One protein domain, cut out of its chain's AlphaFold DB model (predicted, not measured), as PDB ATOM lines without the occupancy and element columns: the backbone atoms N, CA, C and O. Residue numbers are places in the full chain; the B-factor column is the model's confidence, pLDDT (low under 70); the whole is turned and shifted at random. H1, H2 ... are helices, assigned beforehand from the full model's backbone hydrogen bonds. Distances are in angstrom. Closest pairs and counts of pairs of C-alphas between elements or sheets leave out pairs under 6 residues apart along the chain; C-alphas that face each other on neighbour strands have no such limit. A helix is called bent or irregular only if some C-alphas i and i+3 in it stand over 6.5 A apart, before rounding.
ATOM      1  N   GLY A 323     121.157 114.261  96.771       91.19
ATOM      2  CA  GLY A 323     121.965 113.094  96.399       91.19
ATOM      3  C   GLY A 323     121.448 111.800  97.032       91.19
ATOM      4  O   GLY A 323     121.145 110.853  96.319       91.19
ATOM      5  N   ALA A 324     121.227 111.800  98.351       90.88
ATOM      6  CA  ALA A 324     120.688 110.643  99.067       90.88
ATOM      7  C   ALA A 324     119.255 110.291  98.626       90.88
ATOM      8  O   ALA A 324     118.899 109.117  98.527       90.88
ATOM      9  N   LEU A 325     118.425 111.302  98.343       91.56
ATOM     10  CA  LEU A 325     117.086 111.085  97.795       91.56
ATOM     11  C   LEU A 325     117.157 110.412  96.414       91.56
ATOM     12  O   LEU A 325     116.465 109.427  96.174       91.56
ATOM     13  N   LEU A 326     118.038 110.900  95.537       93.25
ATOM     14  CA  LEU A 326     118.228 110.353  94.197       93.25
ATOM     15  C   LEU A 326     118.788 108.924  94.222       93.25
ATOM     16  O   LEU A 326     118.302 108.077  93.480       93.25
ATOM     17  N   GLU A 327     119.761 108.631  95.086       92.62
ATOM     18  CA  GLU A 327     120.305 107.277  95.270       92.62
ATOM     19  C   GLU A 327     119.230 106.280  95.719       92.62
ATOM     20  O   GLU A 327     119.194 105.143  95.249       92.62
ATOM     21  N   ASN A 328     118.331 106.690  96.619       91.44
ATOM     22  CA  ASN A 328     117.217 105.846  97.045       91.44
ATOM     23  C   ASN A 328     116.217 105.605  95.912       91.44
ATOM     24  O   ASN A 328     115.784 104.470  95.718       91.44
ATOM     25  N   ASP A 329     115.903 106.633  95.130       93.25
ATOM     26  CA  ASP A 329     115.026 106.509  93.967       93.25
ATOM     27  C   ASP A 329     115.647 105.630  92.866       93.25
ATOM     28  O   ASP A 329     114.947 104.845  92.229       93.25
ATOM     29  N   GLN A 330     116.969 105.684  92.675       95.00
ATOM     30  CA  GLN A 330     117.692 104.832  91.723       95.00
ATOM     31  C   GLN A 330     117.648 103.342  92.082       95.00
ATOM     32  O   GLN A 330     117.724 102.505  91.181       95.00
ATOM     33  N   LYS A 331     117.488 102.996  93.369       92.56
ATOM     34  CA  LYS A 331     117.252 101.604  93.804       92.56
ATOM     35  C   LYS A 331     115.879 101.092  93.369       92.56
ATOM     36  O   LYS A 331     115.718  99.893  93.173       92.56
ATOM     37  N   LEU A 332     114.895 101.986  93.245       90.75
ATOM     38  CA  LEU A 332     113.548 101.647  92.783       90.75
ATOM     39  C   LEU A 332     113.482 101.615  91.255       90.75
ATOM     40  O   LEU A 332     112.893 100.710  90.674       90.75
ATOM     41  N   LEU A 333     114.089 102.612  90.609       89.75
ATOM     42  CA  LEU A 333     114.098 102.786  89.163       89.75
ATOM     43  C   LEU A 333     115.522 103.102  88.701       89.75
ATOM     44  O   LEU A 333     115.988 104.247  88.786       89.75
ATOM     45  N   SER A 334     116.209 102.077  88.192       83.06
ATOM     46  CA  SER A 334     117.548 102.215  87.622       83.06
ATOM     47  C   SER A 334     117.515 103.234  86.474       83.06
ATOM     48  O   SER A 334     116.621 103.204  85.633       83.06
ATOM     49  N   ASN A 335     118.473 104.170  86.463       87.69
ATOM     50  CA  ASN A 335     118.555 105.337  85.559       87.69
ATOM     51  C   ASN A 335     117.694 106.572  85.926       87.69
ATOM     52  O   ASN A 335     117.552 107.496  85.121       87.69
ATOM     53  N   THR A 336     117.169 106.661  87.151       91.06
ATOM     54  CA  THR A 336     116.550 107.908  87.637       91.06
ATOM     55  C   THR A 336     117.598 109.026  87.763       91.06
ATOM     56  O   THR A 336     118.557 108.901  88.523       91.06
ATOM     57  N   ARG A 337     117.424 110.133  87.021       91.50
ATOM     58  CA  ARG A 337     118.294 111.336  87.082       91.50
ATOM     59  C   ARG A 337     117.705 112.496  87.887       91.50
ATOM     60  O   ARG A 337     118.432 113.393  88.295       91.50
ATOM     61  N   VAL A 338     116.392 112.483  88.095       93.25
ATOM     62  CA  VAL A 338     115.641 113.510  88.828       93.25
ATOM     63  C   VAL A 338     114.820 112.797  89.901       93.25
ATOM     64  O   VAL A 338     114.141 111.840  89.536       93.25
ATOM     65  N   PRO A 339     114.824 113.232  91.174       94.31
ATOM     66  CA  PRO A 339     114.021 112.601  92.220       94.31
ATOM     67  C   PRO A 339     112.549 112.419  91.828       94.31
ATOM     68  O   PRO A 339     111.928 113.333  91.273       94.31
ATOM     69  N   LEU A 340     111.971 111.258  92.138       93.00
ATOM     70  CA  LEU A 340     110.646 110.839  91.665       93.00
ATOM     71  C   LEU A 340     109.534 111.781  92.126       93.00
ATOM     72  O   LEU A 340     108.594 112.045  91.380       93.00
ATOM     73  N   ILE A 341     109.667 112.360  93.321       92.12
ATOM     74  CA  ILE A 341     108.722 113.362  93.826       92.12
ATOM     75  C   ILE A 341     108.655 114.603  92.934       92.12
ATOM     76  O   ILE A 341     107.567 115.120  92.684       92.12
ATOM     77  N   LEU A 342     109.796 115.060  92.411       94.19
ATOM     78  CA  LEU A 342     109.841 116.207  91.508       94.19
ATOM     79  C   LEU A 342     109.232 115.841  90.156       94.19
ATOM     80  O   LEU A 342     108.449 116.620  89.619       94.19
ATOM     81  N   GLN A 343     109.513 114.638  89.644       93.81
ATOM     82  CA  GLN A 343     108.894 114.144  88.410       93.81
ATOM     83  C   GLN A 343     107.364 114.064  88.532       93.81
ATOM     84  O   GLN A 343     106.643 114.534  87.653       93.81
ATOM     85  N   ALA A 344     106.857 113.515  89.639       93.56
ATOM     86  CA  ALA A 344     105.425 113.403  89.897       93.56
ATOM     87  C   ALA A 344     104.755 114.780  90.013       93.56
ATOM     88  O   ALA A 344     103.674 114.997  89.461       93.56
ATOM     89  N   LEU A 345     105.410 115.723  90.698       93.44
ATOM     90  CA  LEU A 345     104.910 117.083  90.874       93.44
ATOM     91  C   LEU A 345     104.848 117.824  89.532       93.44
ATOM     92  O   LEU A 345     103.804 118.388  89.203       93.44
ATOM     93  N   LEU A 346     105.906 117.747  88.721       94.56
ATOM     94  CA  LEU A 346     105.938 118.329  87.376       94.56
ATOM     95  C   LEU A 346     104.892 117.693  86.454       94.56
ATOM     96  O   LEU A 346     104.121 118.415  85.830       94.56
ATOM     97  N   SER A 347     104.768 116.361  86.446       95.50
ATOM     98  CA  SER A 347     103.743 115.675  85.648       95.50
ATOM     99  C   SER A 347     102.321 116.088  86.050       95.50
ATOM    100  O   SER A 347     101.434 116.199  85.204       95.50
ATOM    101  N   CYS A 348     102.081 116.337  87.341       93.69
ATOM    102  CA  CYS A 348     100.799 116.844  87.824       93.69
ATOM    103  C   CYS A 348     100.532 118.276  87.335       93.69
ATOM    104  O   CYS A 348      99.426 118.565  86.871       93.69
ATOM    105  N   LEU A 349     101.541 119.152  87.394       94.62
ATOM    106  CA  LEU A 349     101.444 120.529  86.903       94.62
ATOM    107  C   LEU A 349     101.184 120.581  85.395       94.62
ATOM    108  O   LEU A 349     100.305 121.318  84.965       94.62
ATOM    109  N   GLU A 350     101.872 119.763  84.604       94.69
ATOM    110  CA  GLU A 350     101.657 119.689  83.154       94.69
ATOM    111  C   GLU A 350     100.243 119.218  82.805       94.69
ATOM    112  O   GLU A 350      99.605 119.759  81.908       94.69
ATOM    113  N   LYS A 351      99.725 118.224  83.535       94.62
ATOM    114  CA  LYS A 351      98.405 117.641  83.256       94.62
ATOM    115  C   LYS A 351      97.237 118.496  83.743       94.62
ATOM    116  O   LYS A 351      96.147 118.371  83.195       94.62
ATOM    117  N   LYS A 352      97.411 119.268  84.821       92.12
ATOM    118  CA  LYS A 352      96.292 119.914  85.539       92.12
ATOM    119  C   LYS A 352      96.493 121.396  85.847       92.12
ATOM    120  O   LYS A 352      95.523 122.065  86.175       92.12
ATOM    121  N   GLY A 353      97.727 121.893  85.815       89.75
ATOM    122  CA  GLY A 353      98.095 123.207  86.347       89.75
ATOM    123  C   GLY A 353      98.352 124.291  85.302       89.75
ATOM    124  O   GLY A 353      98.369 125.458  85.680       89.75
ATOM    125  N   LEU A 354      98.540 123.943  84.023       91.69
ATOM    126  CA  LEU A 354      98.956 124.902  82.986       91.69
ATOM    127  C   LEU A 354      97.953 126.042  82.768       91.69
ATOM    128  O   LEU A 354      98.366 127.187  82.618       91.69
ATOM    129  N   ASP A 355      96.657 125.740  82.828       92.75
ATOM    130  CA  ASP A 355      95.584 126.728  82.645       92.75
ATOM    131  C   ASP A 355      95.067 127.302  83.979       92.75
ATOM    132  O   ASP A 355      94.070 128.022  84.016       92.75
ATOM    133  N   THR A 356      95.706 126.962  85.106       93.06
ATOM    134  CA  THR A 356      95.246 127.379  86.438       93.06
ATOM    135  C   THR A 356      95.802 128.754  86.803       93.06
ATOM    136  O   THR A 356      97.012 128.933  86.959       93.06
ATOM    137  N   GLU A 357      94.916 129.727  87.015       92.50
ATOM    138  CA  GLU A 357      95.306 131.051  87.503       92.50
ATOM    139  C   GLU A 357      95.937 130.960  88.902       92.50
ATOM    140  O   GLU A 357      95.441 130.277  89.799       92.50
ATOM    141  N   GLY A 358      97.058 131.656  89.104       92.06
ATOM    142  CA  GLY A 358      97.741 131.683  90.398       92.06
ATOM    143  C   GLY A 358      98.459 130.380  90.771       92.06
ATOM    144  O   GLY A 358      98.804 130.199  91.944       92.06
ATOM    145  N   ILE A 359      98.718 129.489  89.806       92.31
ATOM    146  CA  ILE A 359      99.524 128.279  90.010       92.31
ATOM    147  C   ILE A 359     100.874 128.619  90.662       92.31
ATOM    148  O   ILE A 359     101.524 129.600  90.305       92.31
ATOM    149  N   LEU A 360     101.266 127.847  91.682       91.38
ATOM    150  CA  LEU A 360     102.456 128.067  92.527       91.38
ATOM    151  C   LEU A 360     102.524 129.418  93.281       91.38
ATOM    152  O   LEU A 360     103.456 129.621  94.055       91.38
ATOM    153  N   ARG A 361     101.542 130.318  93.121       93.94
ATOM    154  CA  ARG A 361     101.424 131.585  93.866       93.94
ATOM    155  C   ARG A 361     100.450 131.463  95.035       93.94
ATOM    156  O   ARG A 361     100.724 131.959  96.124       93.94
ATOM    157  N   VAL A 362      99.300 130.828  94.809       93.12
ATOM    158  CA  VAL A 362      98.276 130.639  95.844       93.12
ATOM    159  C   VAL A 362      98.696 129.500  96.771       93.12
ATOM    160  O   VAL A 362      98.973 128.385  96.327       93.12
ATOM    161  N   SER A 363      98.746 129.777  98.076       92.56
ATOM    162  CA  SER A 363      99.097 128.769  99.081       92.56
ATOM    163  C   SER A 363      98.033 127.673  99.163       92.56
ATOM    164  O   SER A 363      96.837 127.949  99.224       92.56
ATOM    165  N   GLY A 364      98.472 126.415  99.208       88.69
ATOM    166  CA  GLY A 364      97.583 125.278  99.443       88.69
ATOM    167  C   GLY A 364      97.106 125.190 100.898       88.69
ATOM    168  O   GLY A 364      97.729 125.723 101.815       88.69
ATOM    169  N   SER A 365      96.010 124.461 101.127       92.75
ATOM    170  CA  SER A 365      95.515 124.173 102.481       92.75
ATOM    171  C   SER A 365      96.570 123.431 103.308       92.75
ATOM    172  O   SER A 365      96.979 122.322 102.954       92.75
ATOM    173  N   GLN A 366      96.966 124.019 104.441       92.62
ATOM    174  CA  GLN A 366      97.956 123.447 105.362       92.62
ATOM    175  C   GLN A 366      97.569 122.042 105.840       92.62
ATOM    176  O   GLN A 366      98.422 121.159 105.895       92.62
ATOM    177  N   SER A 367      96.287 121.805 106.131       90.81
ATOM    178  CA  SER A 367      95.792 120.497 106.578       90.81
ATOM    179  C   SER A 367      96.002 119.421 105.512       90.81
ATOM    180  O   SER A 367      96.509 118.345 105.812       90.81
ATOM    181  N   ARG A 368      95.698 119.738 104.246       90.69
ATOM    182  CA  ARG A 368      95.906 118.816 103.117       90.69
ATOM    183  C   ARG A 368      97.392 118.544 102.881       90.69
ATOM    184  O   ARG A 368      97.773 117.398 102.690       90.69
ATOM    185  N   ILE A 369      98.230 119.581 102.957       88.38
ATOM    186  CA  ILE A 369      99.685 119.455 102.791       88.38
ATOM    187  C   ILE A 369     100.290 118.568 103.884       88.38
ATOM    188  O   ILE A 369     101.142 117.741 103.579       88.38
ATOM    189  N   LYS A 370      99.862 118.712 105.146       86.38
ATOM    190  CA  LYS A 370     100.355 117.877 106.253       86.38
ATOM    191  C   LYS A 370     100.048 116.396 106.039       86.38
ATOM    192  O   LYS A 370     100.930 115.578 106.261       86.38
ATOM    193  N   ILE A 371      98.845 116.068 105.566       83.81
ATOM    194  CA  ILE A 371      98.449 114.680 105.278       83.81
ATOM    195  C   ILE A 371      99.279 114.104 104.124       83.81
ATOM    196  O   ILE A 371      99.681 112.953 104.182       83.81
ATOM    197  N   SER A 372      99.587 114.907 103.100       78.50
ATOM    198  CA  SER A 372     100.386 114.470 101.945       78.50
ATOM    199  C   SER A 372     101.905 114.436 102.180       78.50
ATOM    200  O   SER A 372     102.642 114.124 101.249       78.50
ATOM    201  N   ARG A 373     102.390 114.820 103.371       73.12
ATOM    202  CA  ARG A 373     103.821 114.761 103.739       73.12
ATOM    203  C   ARG A 373     104.231 113.442 104.400       73.12
ATOM    204  O   ARG A 373     105.434 113.201 104.505       73.12
TER     205      ARG A 373
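AT A GLANCE: This is residues 323 to 373 of the 374 residues of the protein "Rho-GAP domain-containing protein" of Micrurus lemniscatus lemniscatus (UniProt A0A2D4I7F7). Picture an open, hook-like chain of three helices with an empty middle: H2, the longest, makes one side, H1 stands crosswise near its first end, and from its other end a long link without a named helix turns away and leads to short H3. H3 touches neither of the other helices, and residues 361 to 373, which include H3, stick out free. The printed part has 51 residues, with three named helices in the order H1, H2, H3 and no named strand; the class is all helix, with 29 residues in the named helices. The whole is loose, with a radius of gyration of the C-alphas of 13.8 A, and spans 36 by 24 by 14 A.

IN THESE COORDINATES: Find C-alpha 323 at (121.965, 113.094, 96.399), where the printed part and H1 begin. H1 is residues 323 to 332, 14.7 A from first to last C-alpha. Next look at C-alpha 340 at (110.646, 110.839, 91.665), where H2 begins; it is residues 340 to 352 and runs 18.1 A to C-alpha 352 at (96.292, 119.914, 85.539). Then go on to H3, residues 366 to 371, 8.8 A long, which ends at C-alpha 371 at (98.449, 114.680, 105.278).

HOW THE PARTS SIT: Begin with H1 and look from it toward H2. The two are close but not clearly touching, with 1 pair of C-alphas within 8 A, that of Asp 329 and Leu 340, 6.6 A apart. Their lines stand at 80 degrees, about perpendicular, and their centres are 17.8 A apart. Farther along, H2 and H3 are apart, though they follow each other in the chain. H1 and H3 are apart as well. In the backbone, H2 and H3 have every O i to N i+4 pair within hydrogen-bond range, while H1 has 5 of 6. No helix is bent or irregular.

THE WHOLE: The two C-alphas farthest apart are those of Lys 331 and Glu 357, 37.3 A, while the first and last printed C-alphas, of Gly 323 and Arg 373, are 19.6 A apart. The link from H1 to H2 is short, with 7 residues. The link from H2 to H3 is long: look at residues 353 to 365, 13 residues whose C-alphas lie 12 to 19 A from the mean of the C-alphas. Residues 342 to 348, which belong to H2, stand free, and so do residues 350 to 358, of which 350 to 352 belong to H2. The printed part has no cut. In the B-factor column the mean pLDDT of the printed part is 91.3, and no printed residue is under 70.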